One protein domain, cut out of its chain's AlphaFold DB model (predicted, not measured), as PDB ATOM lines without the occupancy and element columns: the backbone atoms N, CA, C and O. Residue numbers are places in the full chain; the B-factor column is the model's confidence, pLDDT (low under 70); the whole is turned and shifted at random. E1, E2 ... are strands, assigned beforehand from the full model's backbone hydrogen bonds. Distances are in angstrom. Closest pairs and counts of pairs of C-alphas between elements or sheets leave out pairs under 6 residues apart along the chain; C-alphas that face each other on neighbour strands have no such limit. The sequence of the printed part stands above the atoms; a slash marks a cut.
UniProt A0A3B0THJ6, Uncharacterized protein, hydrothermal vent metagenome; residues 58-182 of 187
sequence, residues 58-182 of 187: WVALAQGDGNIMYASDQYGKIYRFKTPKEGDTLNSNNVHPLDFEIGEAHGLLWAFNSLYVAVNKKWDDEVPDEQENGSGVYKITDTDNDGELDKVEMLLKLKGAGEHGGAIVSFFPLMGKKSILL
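Overview. This is residues 58 to 182 of the 187 residues of an uncharacterized protein of hydrothermal vent metagenome (UniProt A0A3B0THJ6). A strongly twisted sheet of four strands, E4 to E7, and a smaller sheet, E1 to E3, form a sandwich, two sheets partly face to face, meeting mainly where E1 and E2 come near E4. The hairpin E8 and E9 lies off to one side of this pair, farthest from the middle. The printed part has 125 residues with nine named strands, E1 to E9 in chain order, and no named helix; the class is all strand, with 53 residues, under half, in named elements. The sheets E4 E5 E6 E7 and E1 E2 E3 are antiparallel meanders, each strand the antiparallel neighbour of the one before. The whole is compact, with a radius of gyration of the C-alphas of 14.8 A and spans of 46 by 39 by 32 A.

Along the chain. E4 is residues 105 to 111, 16.2 A, from (84.699, 200.069, 339.181); E5 is 114 to 119, 15.4 A; E6 is 136 to 141, 16.4 A; E7 is 151 to 157, 17.0 A. E1 is residues 58 to 63, from C-alpha 58 at (75.807, 197.184, 340.168); E2 is 68 to 73, 16.6 A; E3 is 78 to 82. E8 is residues 170 to 174 and E9 is 177 to 181.

Arrangement. In hairpin E4 and E5, N 109 and O 116 are 2.9 A apart; in E5 and E6, N 117 and O 138, 2.9 A; in E6 and E7, N 139 and O 153, 2.8 A. The closest C-alphas of E1 and E4, Ala 62 and Leu 109, are 5.3 A apart. In hairpin E1 and E2, N 62 and O 70 are 2.9 A apart; in E2 and E3, N 71 and O 79, 2.9 A. E3 and E5 are apart. In hairpin E8 and E9, N 181 and O 170 are 2.8 A apart.

Size, cuts and confidence. The C-alphas farthest apart, Gly 87 and Glu 126, are 48.5 A apart. The printed part has no cut. The links E3 to E4, E5 to E6 and E7 to E8 are long. Residues 160 to 182 have pLDDT under 70.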
ATOM      1  N   TRP A  58      75.160 196.205 339.307       95.81
ATOM      2  CA  TRP A  58      75.807 197.184 340.168       95.81
ATOM      3  C   TRP A  58      76.574 196.503 341.304       95.81
ATOM      4  O   TRP A  58      75.975 195.824 342.137       95.81
ATOM      5  N   VAL A  59      77.895 196.691 341.335       93.69
ATOM      6  CA  VAL A  59      78.815 196.040 342.293       93.69
ATOM      7  C   VAL A  59      79.413 197.003 343.318       93.69
ATOM      8  O   VAL A  59      79.908 196.563 344.352       93.69
ATOM      9  N   ALA A  60      79.325 198.311 343.072       94.69
ATOM     10  CA  ALA A  60      79.807 199.346 343.980       94.69
ATOM     11  C   ALA A  60      78.818 200.511 344.058       94.69
ATOM     12  O   ALA A  60      78.218 200.886 343.049       94.69
ATOM     13  N   LEU A  61      78.680 201.100 345.248       96.06
ATOM     14  CA  LEU A  61      77.837 202.264 345.516       96.06
ATOM     15  C   LEU A  61      78.605 203.292 346.350       96.06
ATOM     16  O   LEU A  61      79.351 202.919 347.254       96.06
ATOM     17  N   ALA A  62      78.379 204.578 346.096       96.38
ATOM     18  CA  ALA A  62      78.859 205.656 346.957       96.38
ATOM     19  C   ALA A  62      77.852 206.802 347.022       96.38
ATOM     20  O   ALA A  62      77.420 207.319 345.992       96.38
ATOM     21  N   GLN A  63      77.525 207.238 348.238       95.50
ATOM     22  CA  GLN A  63      76.722 208.437 348.441       95.50
ATOM     23  C   GLN A  63      77.605 209.677 348.288       95.50
ATOM     24  O   GLN A  63      78.550 209.870 349.052       95.50
ATOM     25  N   GLY A  64      77.291 210.487 347.283       93.50
ATOM     26  CA  GLY A  64      77.860 211.802 347.036       93.50
ATOM     27  C   GLY A  64      77.247 212.901 347.904       93.50
ATOM     28  O   GLY A  64      76.500 212.643 348.851       93.50
ATOM     29  N   ASP A  65      77.546 214.151 347.555       90.94
ATOM     30  CA  ASP A  65      76.887 215.306 348.167       90.94
ATOM     31  C   ASP A  65      75.431 215.452 347.677       90.94
ATOM     32  O   ASP A  65      75.046 214.931 346.629       90.94
ATOM     33  N   GLY A  66      74.587 216.137 348.451       89.69
ATOM     34  CA  GLY A  66      73.237 216.515 348.016       89.69
ATOM     35  C   GLY A  66      72.288 215.350 347.686       89.69
ATOM     36  O   GLY A  66      71.406 215.508 346.840       89.69
ATOM     37  N   ASN A  67      72.441 214.192 348.344       91.06
ATOM     38  CA  ASN A  67      71.694 212.948 348.075       91.06
ATOM     39  C   ASN A  67      71.920 212.364 346.671       91.06
ATOM     40  O   ASN A  67      71.072 211.627 346.162       91.06
ATOM     41  N   ILE A  68      73.042 212.689 346.032       95.94
ATOM     42  CA  ILE A  68      73.479 211.974 344.837       95.94
ATOM     43  C   ILE A  68      74.033 210.614 345.256       95.94
ATOM     44  O   ILE A  68      74.751 210.491 346.244       95.94
ATOM     45  N   MET A  69      73.690 209.584 344.500       97.12
ATOM     46  CA  MET A  69      74.247 208.249 344.606       97.12
ATOM     47  C   MET A  69      74.979 207.933 343.310       97.12
ATOM     48  O   MET A  69      74.471 208.210 342.220       97.12
ATOM     49  N   TYR A  70      76.153 207.332 343.445       97.81
ATOM     50  CA  TYR A  70      76.904 206.750 342.345       97.81
ATOM     51  C   TYR A  70      76.825 205.232 342.429       97.81
ATOM     52  O   TYR A  70      76.942 204.679 343.523       97.81
ATOM     53  N   ALA A  71      76.657 204.571 341.290       97.38
ATOM     54  CA  ALA A  71      76.642 203.118 341.184       97.38
ATOM     55  C   ALA A  71      77.502 202.660 340.011       97.38
ATOM     56  O   ALA A  71      77.388 203.233 338.934       97.38
ATOM     57  N   SER A  72      78.343 201.645 340.190       97.19
ATOM     58  CA  SER A  72      79.139 201.096 339.086       97.19
ATOM     59  C   SER A  72      78.604 199.754 338.637       97.19
ATOM     60  O   SER A  72      78.469 198.847 339.459       97.19
ATOM     61  N   ASP A  73      78.381 199.620 337.334       95.75
ATOM     62  CA  ASP A  73      78.254 198.321 336.684       95.75
ATOM     63  C   ASP A  73      79.607 197.588 336.683       95.75
ATOM     64  O   ASP A  73      80.659 198.209 336.515       95.75
ATOM     65  N   GLN A  74      79.560 196.270 336.877       92.06
ATOM     66  CA  GLN A  74      80.708 195.365 336.918       92.06
ATOM     67  C   GLN A  74      81.575 195.452 335.657       92.06
ATOM     68  O   GLN A  74      82.794 195.497 335.749       92.06
ATOM     69  N   TYR A  75      80.941 195.505 334.483       92.81
ATOM     70  CA  TYR A  75      81.621 195.509 333.180       92.81
ATOM     71  C   TYR A  75      81.257 196.735 332.338       92.81
ATOM     72  O   TYR A  75      81.347 196.711 331.110       92.81
ATOM     73  N   GLY A  76      80.772 197.790 332.991       94.44
ATOM     74  CA  GLY A  76      80.157 198.914 332.303       94.44
ATOM     75  C   GLY A  76      80.419 200.242 332.983       94.44
ATOM     76  O   GLY A  76      81.483 200.484 333.547       94.44
ATOM     77  N   LYS A  77      79.447 201.143 332.870       96.69
ATOM     78  CA  LYS A  77      79.602 202.541 333.274       96.69
ATOM     79  C   LYS A  77      79.380 202.740 334.772       96.69
ATOM     80  O   LYS A  77      78.782 201.914 335.462       96.69
ATOM     81  N   ILE A  78      79.796 203.910 335.243       97.62
ATOM     82  CA  ILE A  78      79.307 204.483 336.494       97.62
ATOM     83  C   ILE A  78      78.050 205.301 336.185       97.62
ATOM     84  O   ILE A  78      78.014 206.065 335.223       97.62
ATOM     85  N   TYR A  79      77.023 205.153 337.010       97.69
ATOM     86  CA  TYR A  79      75.756 205.865 336.948       97.69
ATOM     87  C   TYR A  79      75.634 206.826 338.124       97.69
ATOM     88  O   TYR A  79      76.110 206.532 339.219       97.69
ATOM     89  N   ARG A  80      74.953 207.951 337.907       97.12
ATOM     90  CA  ARG A  80      74.552 208.915 338.932       97.12
ATOM     91  C   ARG A  80      73.035 209.045 338.974       97.12
ATOM     92  O   ARG A  80      72.376 209.054 337.932       97.12
ATOM     93  N   PHE A  81      72.485 209.182 340.171       97.00
ATOM     94  CA  PHE A  81      71.064 209.449 340.384       97.00
ATOM     95  C   PHE A  81      70.831 210.087 341.752       97.00
ATOM     96  O   PHE A  81      71.660 209.974 342.650       97.00
ATOM     97  N   LYS A  82      69.685 210.745 341.940       96.19
ATOM     98  CA  LYS A  82      69.249 211.178 343.275       96.19
ATOM     99  C   LYS A  82      68.627 210.003 344.015       96.19
ATOM    100  O   LYS A  82      67.778 209.314 343.449       96.19
ATOM    101  N   THR A  83      69.008 209.797 345.272       93.50
ATOM    102  CA  THR A  83      68.389 208.779 346.128       93.50
ATOM    103  C   THR A  83      66.878 209.043 346.233       93.50
ATOM    104  O   THR A  83      66.491 210.181 346.531       93.50
ATOM    105  N   PRO A  84      66.014 208.043 345.960       92.94
ATOM    106  CA  PRO A  84      64.574 208.195 346.147       92.94
ATOM    107  C   PRO A  84      64.250 208.418 347.629       92.94
ATOM    108  O   PRO A  84      65.050 208.106 348.513       92.94
ATOM    109  N   LYS A  85      63.081 208.992 347.913       91.62
ATOM    110  CA  LYS A  85      62.596 209.079 349.294       91.62
ATOM    111  C   LYS A  85      62.180 207.687 349.775       91.62
ATOM    112  O   LYS A  85      61.908 206.809 348.965       91.62
ATOM    113  N   GLU A  86      62.098 207.516 351.089       88.81
ATOM    114  CA  GLU A  86      61.526 206.310 351.696       88.81
ATOM    115  C   GLU A  86      60.121 206.042 351.133       88.81
ATOM    116  O   GLU A  86      59.307 206.966 351.028       88.81
ATOM    117  N   GLY A  87      59.854 204.798 350.736       90.44
ATOM    118  CA  GLY A  87      58.616 204.381 350.078       90.44
ATOM    119  C   GLY A  87      58.532 204.644 348.569       90.44
ATOM    120  O   GLY A  87      57.623 204.110 347.930       90.44
ATOM    121  N   ASP A  88      59.449 205.422 347.980       92.25
ATOM    122  CA  ASP A  88      59.477 205.702 346.539       92.25
ATOM    123  C   ASP A  88      60.445 204.764 345.795       92.25
ATOM    124  O   ASP A  88      61.479 204.348 346.317       92.25
ATOM    125  N   THR A  89      60.158 204.478 344.522       94.12
ATOM    126  CA  THR A  89      61.073 203.743 343.632       94.12
ATOM    127  C   THR A  89      61.920 204.687 342.781       94.12
ATOM    128  O   THR A  89      61.562 205.842 342.523       94.12
ATOM    129  N   LEU A  90      63.065 204.195 342.306       95.62
ATOM    130  CA  LEU A  90      63.921 204.944 341.395       95.62
ATOM    131  C   LEU A  90      63.393 204.831 339.959       95.62
ATOM    132  O   LEU A  90      63.315 203.746 339.384       95.62
ATOM    133  N   ASN A  91      63.058 205.967 339.349       95.19
ATOM    134  CA  ASN A  91      62.707 206.019 337.932       95.19
ATOM    135  C   ASN A  91      63.974 205.869 337.074       95.19
ATOM    136  O   ASN A  91      64.907 206.657 337.222       95.19
ATOM    137  N   SER A  92      63.982 204.915 336.138       95.06
ATOM    138  CA  SER A  92      65.129 204.652 335.258       95.06
ATOM    139  C   SER A  92      65.563 205.862 334.427       95.06
ATOM    140  O   SER A  92      66.742 205.989 334.122       95.06
ATOM    141  N   ASN A  93      64.650 206.784 334.102       96.50
ATOM    142  CA  ASN A  93      64.975 208.006 333.360       96.50
ATOM    143  C   ASN A  93      65.808 209.009 334.173       96.50
ATOM    144  O   ASN A  93      66.359 209.931 333.585       96.50
ATOM    145  N   ASN A  94      65.888 208.842 335.496       96.38
ATOM    146  CA  ASN A  94      66.689 209.683 336.392       96.38
ATOM    147  C   ASN A  94      68.055 209.055 336.718       96.38
ATOM    148  O   ASN A  94      68.771 209.556 337.588       96.38
ATOM    149  N   VAL A  95      68.385 207.932 336.076       97.69
ATOM    150  CA  VAL A  95      69.657 207.231 336.234       97.69
ATOM    151  C   VAL A  95      70.510 207.528 335.016       97.69
ATOM    152  O   VAL A  95      70.243 207.043 333.918       97.69
ATOM    153  N   HIS A  96      71.526 208.361 335.206       96.69
ATOM    154  CA  HIS A  96      72.331 208.885 334.111       96.69
ATOM    155  C   HIS A  96      73.744 208.309 334.175       96.69
ATOM    156  O   HIS A  96      74.361 208.377 335.237       96.69
ATOM    157  N   PRO A  97      74.291 207.761 333.078       96.44
ATOM    158  CA  PRO A  97      75.697 207.392 333.055       96.44
ATOM    159  C   PRO A  97      76.571 208.643 333.212       96.44
ATOM    160  O   PRO A  97      76.194 209.741 332.796       96.44
ATOM    161  N   LEU A  98      77.743 208.468 333.810       94.69
ATOM    162  CA  LEU A  98      78.822 209.440 333.723       94.69
ATOM    163  C   LEU A  98      79.397 209.429 332.299       94.69
ATOM    164  O   LEU A  98      79.542 208.363 331.696       94.69
ATOM    165  N   ASP A  99      79.675 210.611 331.750       86.50
ATOM    166  CA  ASP A  99      80.033 210.795 330.335       86.50
ATOM    167  C   ASP A  99      81.549 210.933 330.133       86.50
ATOM    168  O   ASP A  99      82.055 211.908 329.583       86.50
ATOM    169  N   PHE A 100      82.300 209.968 330.659       84.69
ATOM    170  CA  PHE A 100      83.751 209.874 330.500       84.69
ATOM    171  C   PHE A 100      84.174 208.404 330.485       84.69
ATOM    172  O   PHE A 100      83.468 207.540 331.006       84.69
ATOM    173  N   GLU A 101      85.329 208.123 329.881       86.75
ATOM    174  CA  GLU A 101      85.883 206.777 329.657       86.75
ATOM    175  C   GLU A 101      86.411 206.130 330.955       86.75
ATOM    176  O   GLU A 101      87.575 205.749 331.052       86.75
ATOM    177  N   ILE A 102      85.577 206.035 331.992       93.00
ATOM    178  CA  ILE A 102      85.864 205.328 333.243       93.00
ATOM    179  C   ILE A 102      84.643 204.517 333.687       93.00
ATOM    180  O   ILE A 102      83.496 204.959 333.598       93.00
ATOM    181  N   GLY A 103      84.894 203.309 334.173       93.62
ATOM    182  CA  GLY A 103      83.871 202.316 334.470       93.62
ATOM    183  C   GLY A 103      84.490 201.097 335.133       93.62
ATOM    184  O   GLY A 103      85.616 201.179 335.625       93.62
ATOM    185  N   GLU A 104      83.755 199.985 335.143       94.06
ATOM    186  CA  GLU A 104      84.234 198.689 335.650       94.06
ATOM    187  C   GLU A 104      84.838 198.834 337.059       94.06
ATOM    188  O   GLU A 104      85.905 198.303 337.387       94.06
ATOM    189  N   ALA A 105      84.201 199.679 337.877       93.88
ATOM    190  CA  ALA A 105      84.699 200.069 339.181       93.88
ATOM    191  C   ALA A 105      84.114 199.174 340.267       93.88
ATOM    192  O   ALA A 105      82.902 199.065 340.439       93.88
ATOM    193  N   HIS A 106      84.998 198.566 341.047       91.94
ATOM    194  CA  HIS A 106      84.618 197.660 342.129       91.94
ATOM    195  C   HIS A 106      84.634 198.355 343.484       91.94
ATOM    196  O   HIS A 106      84.054 197.843 344.433       91.94
ATOM    197  N   GLY A 107      85.244 199.539 343.565       92.56
ATOM    198  CA  GLY A 107      85.177 200.408 344.730       92.56
ATOM    199  C   GLY A 107      84.831 201.833 344.326       92.56
ATOM    200  O   GLY A 107      85.464 202.406 343.438       92.56
ATOM    201  N   LEU A 108      83.852 202.418 345.011       95.75
ATOM    202  CA  LEU A 108      83.497 203.829 344.905       95.75
ATOM    203  C   LEU A 108      83.540 204.459 346.293       95.75
ATOM    204  O   LEU A 108      83.120 203.848 347.276       95.75
ATOM    205  N   LEU A 109      84.025 205.695 346.375       95.88
ATOM    206  CA  LEU A 109      84.039 206.453 347.619       95.88
ATOM    207  C   LEU A 109      83.953 207.947 347.341       95.88
ATOM    208  O   LEU A 109      84.829 208.516 346.700       95.88
ATOM    209  N   TRP A 110      82.932 208.604 347.878       94.94
ATOM    210  CA  TRP A 110      82.880 210.060 347.884       94.94
ATOM    211  C   TRP A 110      83.646 210.616 349.082       94.94
ATOM    212  O   TRP A 110      83.377 210.255 350.230       94.94
ATOM    213  N   ALA A 111      84.593 211.516 348.837       93.38
ATOM    214  CA  ALA A 111      85.274 212.256 349.892       93.38
ATOM    215  C   ALA A 111      85.888 213.540 349.340       93.38
ATOM    216  O   ALA A 111      86.250 213.621 348.174       93.38
ATOM    217  N   PHE A 112      86.079 214.543 350.197       92.62
ATOM    218  CA  PHE A 112      86.804 215.770 349.832       92.62
ATOM    219  C   PHE A 112      86.303 216.433 348.531       92.62
ATOM    220  O   PHE A 112      87.118 216.948 347.769       92.62
ATOM    221  N   ASN A 113      84.983 216.414 348.308       92.31
ATOM    222  CA  ASN A 113      84.324 216.915 347.097       92.31
ATOM    223  C   ASN A 113      84.799 216.233 345.802       92.31
ATOM    224  O   ASN A 113      85.094 216.880 344.800       92.31
ATOM    225  N   SER A 114      85.008 214.920 345.853       95.44
ATOM    226  CA  SER A 114      85.475 214.128 344.718       95.44
ATOM    227  C   SER A 114      85.025 212.681 344.855       95.44
ATOM    228  O   SER A 114      84.906 212.154 345.967       95.44
ATOM    229  N   LEU A 115      84.838 212.023 343.716       96.69
ATOM    230  CA  LEU A 115      84.578 210.594 343.647       96.69
ATOM    231  C   LEU A 115      85.900 209.852 343.440       96.69
ATOM    232  O   LEU A 115      86.591 210.061 342.448       96.69
ATOM    233  N   TYR A 116      86.259 208.982 344.373       96.69
ATOM    234  CA  TYR A 116      87.392 208.074 344.245       96.69
ATOM    235  C   TYR A 116      86.897 206.741 343.702       96.69
ATOM    236  O   TYR A 116      85.907 206.195 344.191       96.69
ATOM    237  N   VAL A 117      87.591 206.240 342.687       95.81
ATOM    238  CA  VAL A 117      87.158 205.104 341.875       95.81
ATOM    239  C   VAL A 117      88.285 204.081 341.821       95.81
ATOM    240  O   VAL A 117      89.377 204.396 341.352       95.81
ATOM    241  N   ALA A 118      88.032 202.869 342.309       94.31
ATOM    242  CA  ALA A 118      88.910 201.717 342.130       94.31
ATOM    243  C   ALA A 118      88.413 200.896 340.939       94.31
ATOM    244  O   ALA A 118      87.414 200.180 341.040       94.31
ATOM    245  N   VAL A 119      89.107 201.042 339.814       92.94
ATOM    246  CA  VAL A 119      88.805 200.365 338.549       92.94
ATOM    247  C   VAL A 119      89.449 198.988 338.550       92.94
ATOM    248  O   VAL A 119      90.606 198.841 338.949       92.94
ATOM    249  N   ASN A 120      88.711 197.992 338.064       88.25
ATOM    250  CA  ASN A 120      89.142 196.600 337.979       88.25
ATOM    251  C   ASN A 120      89.170 196.071 336.534       88.25
ATOM    252  O   ASN A 120      88.904 194.902 336.261       88.25
ATOM    253  N   LYS A 121      89.505 196.953 335.596       89.69
ATOM    254  CA  LYS A 121      89.637 196.655 334.173       89.69
ATOM    255  C   LYS A 121      91.069 196.251 333.838       89.69
ATOM    256  O   LYS A 121      92.018 196.897 334.274       89.69
ATOM    257  N   LYS A 122      91.275 195.203 333.042       88.62
ATOM    258  CA  LYS A 122      92.626 194.866 332.569       88.62
ATOM    259  C   LYS A 122      93.144 195.964 331.635       88.62
ATOM    260  O   LYS A 122      92.419 196.369 330.739       88.62
ATOM    261  N   TRP A 123      94.393 196.382 331.839       89.88
ATOM    262  CA  TRP A 123      95.135 197.180 330.859       89.88
ATOM    263  C   TRP A 123      95.275 196.399 329.546       89.88
ATOM    264  O   TRP A 123      95.561 195.191 329.570       89.88
ATOM    265  N   ASP A 124      95.058 197.081 328.432       90.75
ATOM    266  CA  ASP A 124      95.249 196.558 327.088       90.75
ATOM    267  C   ASP A 124      96.674 196.872 326.616       90.75
ATOM    268  O   ASP A 124      97.063 198.026 326.476       90.75
ATOM    269  N   ASP A 125      97.466 195.831 326.345       89.56
ATOM    270  CA  ASP A 125      98.858 195.982 325.911       89.56
ATOM    271  C   ASP A 125      98.981 196.667 324.527       89.56
ATOM    272  O   ASP A 125     100.076 197.088 324.143       89.56
ATOM    273  N   GLU A 126      97.882 196.767 323.766       94.62
ATOM    274  CA  GLU A 126      97.825 197.433 322.459       94.62
ATOM    275  C   GLU A 126      97.416 198.916 322.539       94.62
ATOM    276  O   GLU A 126      97.618 199.656 321.569       94.62
ATOM    277  N   VAL A 127      96.875 199.374 323.675       91.75
ATOM    278  CA  VAL A 127      96.430 200.760 323.875       91.75
ATOM    279  C   VAL A 127      97.462 201.511 324.724       91.75
ATOM    280  O   VAL A 127      97.895 201.009 325.758       91.75
ATOM    281  N   PRO A 128      97.902 202.719 324.325       91.69
ATOM    282  CA  PRO A 128      98.749 203.535 325.189       91.69
ATOM    283  C   PRO A 128      98.065 203.815 326.531       91.69
ATOM    284  O   PRO A 128      96.896 204.197 326.549       91.69
ATOM    285  N   ASP A 129      98.807 203.702 327.634       87.12
ATOM    286  CA  ASP A 129      98.294 203.900 328.999       87.12
ATOM    287  C   ASP A 129      97.542 205.232 329.183       87.12
ATOM    288  O   ASP A 129      96.639 205.329 330.005       87.12
ATOM    289  N   GLU A 130      97.909 206.282 328.442       88.00
ATOM    290  CA  GLU A 130      97.269 207.599 328.524       88.00
ATOM    291  C   GLU A 130      95.924 207.678 327.780       88.00
ATOM    292  O   GLU A 130      95.230 208.692 327.870       88.00
ATOM    293  N   GLN A 131      95.575 206.647 327.008       90.38
ATOM    294  CA  GLN A 131      94.357 206.558 326.198       90.38
ATOM    295  C   GLN A 131      93.317 205.601 326.788       90.38
ATOM    296  O   GLN A 131      92.223 205.485 326.237       90.38
ATOM    297  N   GLU A 132      93.620 204.941 327.906       91.31
ATOM    298  CA  GLU A 132      92.670 204.095 328.617       91.31
ATOM    299  C   GLU A 132      92.734 204.284 330.137       91.31
ATOM    300  O   GLU A 132      93.739 204.699 330.705       91.31
ATOM    301  N   ASN A 133      91.641 203.934 330.813       93.12
ATOM    302  CA  ASN A 133      91.586 203.864 332.268       93.12
ATOM    303  C   ASN A 133      91.450 202.396 332.693       93.12
ATOM    304  O   ASN A 133      90.343 201.892 332.878       93.12
ATOM    305  N   GLY A 134      92.583 201.700 332.802       92.06
ATOM    306  CA  GLY A 134      92.657 200.325 333.297       92.06
ATOM    307  C   GLY A 134      92.707 200.236 334.827       92.06
ATOM    308  O   GLY A 134      92.377 201.172 335.555       92.06
ATOM    309  N   SER A 135      93.147 199.093 335.342       92.06
ATOM    310  CA  SER A 135      93.187 198.794 336.772       92.06
ATOM    311  C   SER A 135      94.012 199.808 337.554       92.06
ATOM    312  O   SER A 135      95.188 200.061 337.258       92.06
ATOM    313  N   GLY A 136      93.397 200.402 338.570       92.19
ATOM    314  CA  GLY A 136      93.986 201.525 339.281       92.19
ATOM    315  C   GLY A 136      93.014 202.249 340.198       92.19
ATOM    316  O   GLY A 136      91.837 201.902 340.301       92.19
ATOM    317  N   VAL A 137      93.526 203.281 340.861       93.81
ATOM    318  CA  VAL A 137      92.736 204.214 341.665       93.81
ATOM    319  C   VAL A 137      92.749 205.572 340.997       93.81
ATOM    320  O   VAL A 137      93.811 206.122 340.699       93.81
ATOM    321  N   TYR A 138      91.559 206.123 340.827       95.69
ATOM    322  CA  TYR A 138      91.301 207.381 340.151       95.69
ATOM    323  C   TYR A 138      90.544 208.319 341.079       95.69
ATOM    324  O   TYR A 138      89.842 207.896 341.999       95.69
ATOM    325  N   LYS A 139      90.681 209.608 340.812       96.50
ATOM    326  CA  LYS A 139      89.899 210.675 341.411       96.50
ATOM    327  C   LYS A 139      89.143 211.383 340.303       96.50
ATOM    328  O   LYS A 139      89.747 211.810 339.326       96.50
ATOM    329  N   ILE A 140      87.845 211.546 340.496       96.81
ATOM    330  CA  ILE A 140      86.983 212.325 339.623       96.81
ATOM    331  C   ILE A 140      86.531 213.568 340.379       96.81
ATOM    332  O   ILE A 140      86.073 213.476 341.521       96.81
ATOM    333  N   THR A 141      86.722 214.733 339.770       96.25
ATOM    334  CA  THR A 141      86.430 216.041 340.371       96.25
ATOM    335  C   THR A 141      85.472 216.813 339.473       96.25
ATOM    336  O   THR A 141      85.492 216.610 338.266       96.25
ATOM    337  N   ASP A 142      84.653 217.663 340.080       94.50
ATOM    338  CA  ASP A 142      83.923 218.754 339.432       94.50
ATOM    339  C   ASP A 142      84.829 219.999 339.494       94.50
ATOM    340  O   ASP A 142      85.185 220.452 340.592       94.50
ATOM    341  N   THR A 143      85.321 220.476 338.349       95.25
ATOM    342  CA  THR A 143      86.310 221.562 338.299       95.25
ATOM    343  C   THR A 143      85.701 222.950 338.162       95.25
ATOM    344  O   THR A 143      86.372 223.925 338.522       95.25
ATOM    345  N   ASP A 144      84.453 223.058 337.708       94.50
ATOM    346  CA  ASP A 144      83.750 224.331 337.533       94.50
ATOM    347  C   ASP A 144      82.653 224.590 338.588       94.50
ATOM    348  O   ASP A 144      82.192 225.727 338.729       94.50
ATOM    349  N   ASN A 145      82.406 223.616 339.466       90.69
ATOM    350  CA  ASN A 145      81.422 223.613 340.547       90.69
ATOM    351  C   ASN A 145      79.971 223.703 340.047       90.69
ATOM    352  O   ASN A 145      79.131 224.315 340.720       90.69
ATOM    353  N   ASP A 146      79.668 223.135 338.878       91.25
ATOM    354  CA  ASP A 146      78.304 223.055 338.345       91.25
ATOM    355  C   ASP A 146      77.488 221.870 338.909       91.25
ATOM    356  O   ASP A 146      76.270 221.790 338.707       91.25
ATOM    357  N   GLY A 147      78.128 221.011 339.709       87.88
ATOM    358  CA  GLY A 147      77.544 219.818 340.312       87.88
ATOM    359  C   GLY A 147      77.743 218.548 339.486       87.88
ATOM    360  O   GLY A 147      77.297 217.479 339.915       87.88
ATOM    361  N   GLU A 148      78.406 218.638 338.336       91.06
ATOM    362  CA  GLU A 148      78.748 217.521 337.473       91.06
ATOM    363  C   GLU A 148      80.250 217.227 337.540       91.06
ATOM    364  O   GLU A 148      81.116 218.091 337.550       91.06
ATOM    365  N   LEU A 149      80.581 215.942 337.623       94.12
ATOM    366  CA  LEU A 149      81.972 215.507 337.593       94.12
ATOM    367  C   LEU A 149      82.517 215.654 336.165       94.12
ATOM    368  O   LEU A 149      81.844 215.235 335.229       94.12
ATOM    369  N   ASP A 150      83.733 216.178 335.997       93.38
ATOM    370  CA  ASP A 150      84.269 216.533 334.671       93.38
ATOM    371  C   ASP A 150      85.733 216.111 334.434       93.38
ATOM    372  O   ASP A 150      86.178 216.001 333.288       93.38
ATOM    373  N   LYS A 151      86.497 215.829 335.496       95.06
ATOM    374  CA  LYS A 151      87.934 215.564 335.398       95.06
ATOM    375  C   LYS A 151      88.323 214.267 336.081       95.06
ATOM    376  O   LYS A 151      88.247 214.168 337.304       95.06
ATOM    377  N   VAL A 152      88.862 213.333 335.301       96.00
ATOM    378  CA  VAL A 152      89.475 212.085 335.775       96.00
ATOM    379  C   VAL A 152      90.986 212.271 335.956       96.00
ATOM    380  O   VAL A 152      91.681 212.747 335.061       96.00
ATOM    381  N   GLU A 153      91.507 211.887 337.119       95.50
ATOM    382  CA  GLU A 153      92.933 211.892 337.452       95.50
ATOM    383  C   GLU A 153      93.336 210.538 338.045       95.50
ATOM    384  O   GLU A 153      92.784 210.109 339.059       95.50
ATOM    385  N   MET A 154      94.312 209.860 337.441       94.56
ATOM    386  CA  MET A 154      94.856 208.619 337.991       94.56
ATOM    387  C   MET A 154      95.777 208.924 339.174       94.56
ATOM    388  O   MET A 154      96.757 209.654 339.045       94.56
ATOM    389  N   LEU A 155      95.482 208.328 340.328       94.31
ATOM    390  CA  LEU A 155      96.297 208.437 341.537       94.31
ATOM    391  C   LEU A 155      97.283 207.274 341.673       94.31
ATOM    392  O   LEU A 155      98.371 207.442 342.225       94.31
ATOM    393  N   LEU A 156      96.888 206.084 341.213       90.81
ATOM    394  CA  LEU A 156      97.686 204.867 341.316       90.81
ATOM    395  C   LEU A 156      97.366 203.913 340.166       90.81
ATOM    396  O   LEU A 156      96.226 203.475 340.035       90.81
ATOM    397  N   LYS A 157      98.387 203.517 339.402       90.31
ATOM    398  CA  LYS A 157      98.291 202.400 338.457       90.31
ATOM    399  C   LYS A 157      98.468 201.075 339.196       90.31
ATOM    400  O   LYS A 157      99.429 200.919 339.951       90.31
ATOM    401  N   LEU A 158      97.590 200.107 338.944       86.56
ATOM    402  CA  LEU A 158      97.714 198.744 339.457       86.56
ATOM    403  C   LEU A 158      97.985 197.764 338.312       86.56
ATOM    404  O   LEU A 158      97.487 197.916 337.199       86.56
ATOM    405  N   LYS A 159      98.805 196.746 338.588       75.12
ATOM    406  CA  LYS A 159      99.076 195.641 337.659       75.12
ATOM    407  C   LYS A 159      98.235 194.438 338.089       75.12
ATOM    408  O   LYS A 159      98.636 193.725 338.998       75.12
ATOM    409  N   GLY A 160      97.071 194.242 337.475       66.75
ATOM    410  CA  GLY A 160      96.157 193.125 337.766       66.75
ATOM    411  C   GLY A 160      94.718 193.440 337.353       66.75
ATOM    412  O   GLY A 160      94.390 194.606 337.182       66.75
ATOM    413  N   ALA A 161      93.871 192.426 337.166       62.72
ATOM    414  CA  ALA A 161      92.447 192.581 336.843       62.72
ATOM    415  C   ALA A 161      91.625 191.384 337.354       62.72
ATOM    416  O   ALA A 161      92.180 190.295 337.520       62.72
ATOM    417  N   GLY A 162      90.316 191.571 337.545       58.19
ATOM    418  CA  GLY A 162      89.343 190.533 337.917       58.19
ATOM    419  C   GLY A 162      88.816 190.641 339.357       58.19
ATOM    420  O   GLY A 162      89.434 191.272 340.205       58.19
ATOM    421  N   GLU A 163      87.680 189.998 339.658       53.16
ATOM    422  CA  GLU A 163      86.878 190.103 340.910       53.16
ATOM    423  C   GLU A 163      87.609 189.850 342.241       53.16
ATOM    424  O   GLU A 163      87.053 190.060 343.318       53.16
ATOM    425  N   HIS A 164      88.844 189.362 342.183       57.34
ATOM    426  CA  HIS A 164      89.685 189.125 343.353       57.34
ATOM    427  C   HIS A 164      90.669 190.277 343.641       57.34
ATOM    428  O   HIS A 164      91.375 190.227 344.645       57.34
ATOM    429  N   GLY A 165      90.698 191.321 342.802       52.59
ATOM    430  CA  GLY A 165      91.381 192.596 343.047       52.59
ATOM    431  C   GLY A 165      90.565 193.567 343.917       52.59
ATOM    432  O   GLY A 165      89.372 193.378 344.137       52.59
ATOM    433  N   GLY A 166      91.224 194.604 344.450       54.59
ATOM    434  CA  GLY A 166      90.711 195.481 345.516       54.59
ATOM    435  C   GLY A 166      89.340 196.122 345.251       54.59
ATOM    436  O   GLY A 166      89.242 197.126 344.553       54.59
ATOM    437  N   ALA A 167      88.298 195.586 345.892       57.62
ATOM    438  CA  ALA A 167      86.914 196.071 345.808       57.62
ATOM    439  C   ALA A 167      86.556 197.154 346.847       57.62
ATOM    440  O   ALA A 167      85.442 197.659 346.890       57.62
ATOM    441  N   ILE A 168      87.475 197.509 347.744       58.38
ATOM    442  CA  ILE A 168      87.179 198.426 348.847       58.38
ATOM    443  C   ILE A 168      88.145 199.603 348.770       58.38
ATOM    444  O   ILE A 168      89.358 199.429 348.760       58.38
ATOM    445  N   VAL A 169      87.602 200.815 348.766       56.03
ATOM    446  CA  VAL A 169      88.356 202.047 349.008       56.03
ATOM    447  C   VAL A 169      87.853 202.604 350.330       56.03
ATOM    448  O   VAL A 169      86.646 202.680 350.547       56.03
ATOM    449  N   SER A 170      88.756 202.975 351.236       56.12
ATOM    450  CA  SER A 170      88.384 203.586 352.513       56.12
ATOM    451  C   SER A 170      89.320 204.741 352.858       56.12
ATOM    452  O   SER A 170      90.528 204.677 352.628       56.12
ATOM    453  N   PHE A 171      88.771 205.812 353.427       50.88
ATOM    454  CA  PHE A 171      89.558 206.908 353.990       50.88
ATOM    455  C   PHE A 171      89.654 206.756 355.501       50.88
ATOM    456  O   PHE A 171      88.644 206.591 356.179       50.88
ATOM    457  N   PHE A 172      90.864 206.924 356.034       43.19
ATOM    458  CA  PHE A 172      91.083 207.039 357.473       43.19
ATOM    459  C   PHE A 172      91.654 208.420 357.809       43.19
ATOM    460  O   PHE A 172      92.686 208.811 357.252       43.19
ATOM    461  N   PRO A 173      91.028 209.172 358.732       38.56
ATOM    462  CA  PRO A 173      91.631 210.377 359.270       38.56
ATOM    463  C   PRO A 173      92.737 209.978 360.255       38.56
ATOM    464  O   PRO A 173      92.479 209.652 361.411       38.56
ATOM    465  N   LEU A 174      93.992 210.014 359.811       41.69
ATOM    466  CA  LEU A 174      95.132 210.060 360.726       41.69
ATOM    467  C   LEU A 174      95.350 211.526 361.104       41.69
ATOM    468  O   LEU A 174      95.275 212.388 360.235       41.69
ATOM    469  N   MET A 175      95.577 211.832 362.386       37.34
ATOM    470  CA  MET A 175      95.716 213.209 362.897       37.34
ATOM    471  C   MET A 175      96.521 214.114 361.940       37.34
ATOM    472  O   MET A 175      97.731 213.960 361.789       37.34
ATOM    473  N   GLY A 176      95.828 215.043 361.272       47.78
ATOM    474  CA  GLY A 176      96.416 216.030 360.357       47.78
ATOM    475  C   GLY A 176      96.815 215.536 358.957       47.78
ATOM    476  O   GLY A 176      97.325 216.337 358.178       47.78
ATOM    477  N   LYS A 177      96.589 214.265 358.597       48.88
ATOM    478  CA  LYS A 177      96.885 213.704 357.267       48.88
ATOM    479  C   LYS A 177      95.662 212.998 356.676       48.88
ATOM    480  O   LYS A 177      95.043 212.153 357.315       48.88
ATOM    481  N   LYS A 178      95.329 213.338 355.429       54.41
ATOM    482  CA  LYS A 178      94.333 212.616 354.627       54.41
ATOM    483  C   LYS A 178      95.035 211.415 353.989       54.41
ATOM    484  O   LYS A 178      95.942 211.622 353.187       54.41
ATOM    485  N   SER A 179      94.640 210.196 354.350       54.91
ATOM    486  CA  SER A 179      95.214 208.957 353.806       54.91
ATOM    487  C   SER A 179      94.121 208.089 353.181       54.91
ATOM    488  O   SER A 179      93.084 207.868 353.810       54.91
ATOM    489  N   ILE A 180      94.364 207.589 351.965       60.34
ATOM    490  CA  ILE A 180      93.568 206.528 351.325       60.34
ATOM    491  C   ILE A 180      94.151 205.194 351.784       60.34
ATOM    492  O   ILE A 180      95.345 204.962 351.597       60.34
ATOM    493  N   LEU A 181      93.328 204.328 352.374       54.91
ATOM    494  CA  LEU A 181      93.666 202.921 352.549       54.91
ATOM    495  C   LEU A 181      92.958 202.111 351.466       54.91
ATOM    496  O   LEU A 181      91.733 202.130 351.341       54.91
ATOM    497  N   LEU A 182      93.762 201.378 350.708       56.41
ATOM    498  CA  LEU A 182      93.309 200.248 349.916       56.41
ATOM    499  C   LEU A 182      93.571 199.021 350.801       56.41
ATOM    500  O   LEU A 182      94.718 198.848 351.228       56.41
TER     501      LEU A 182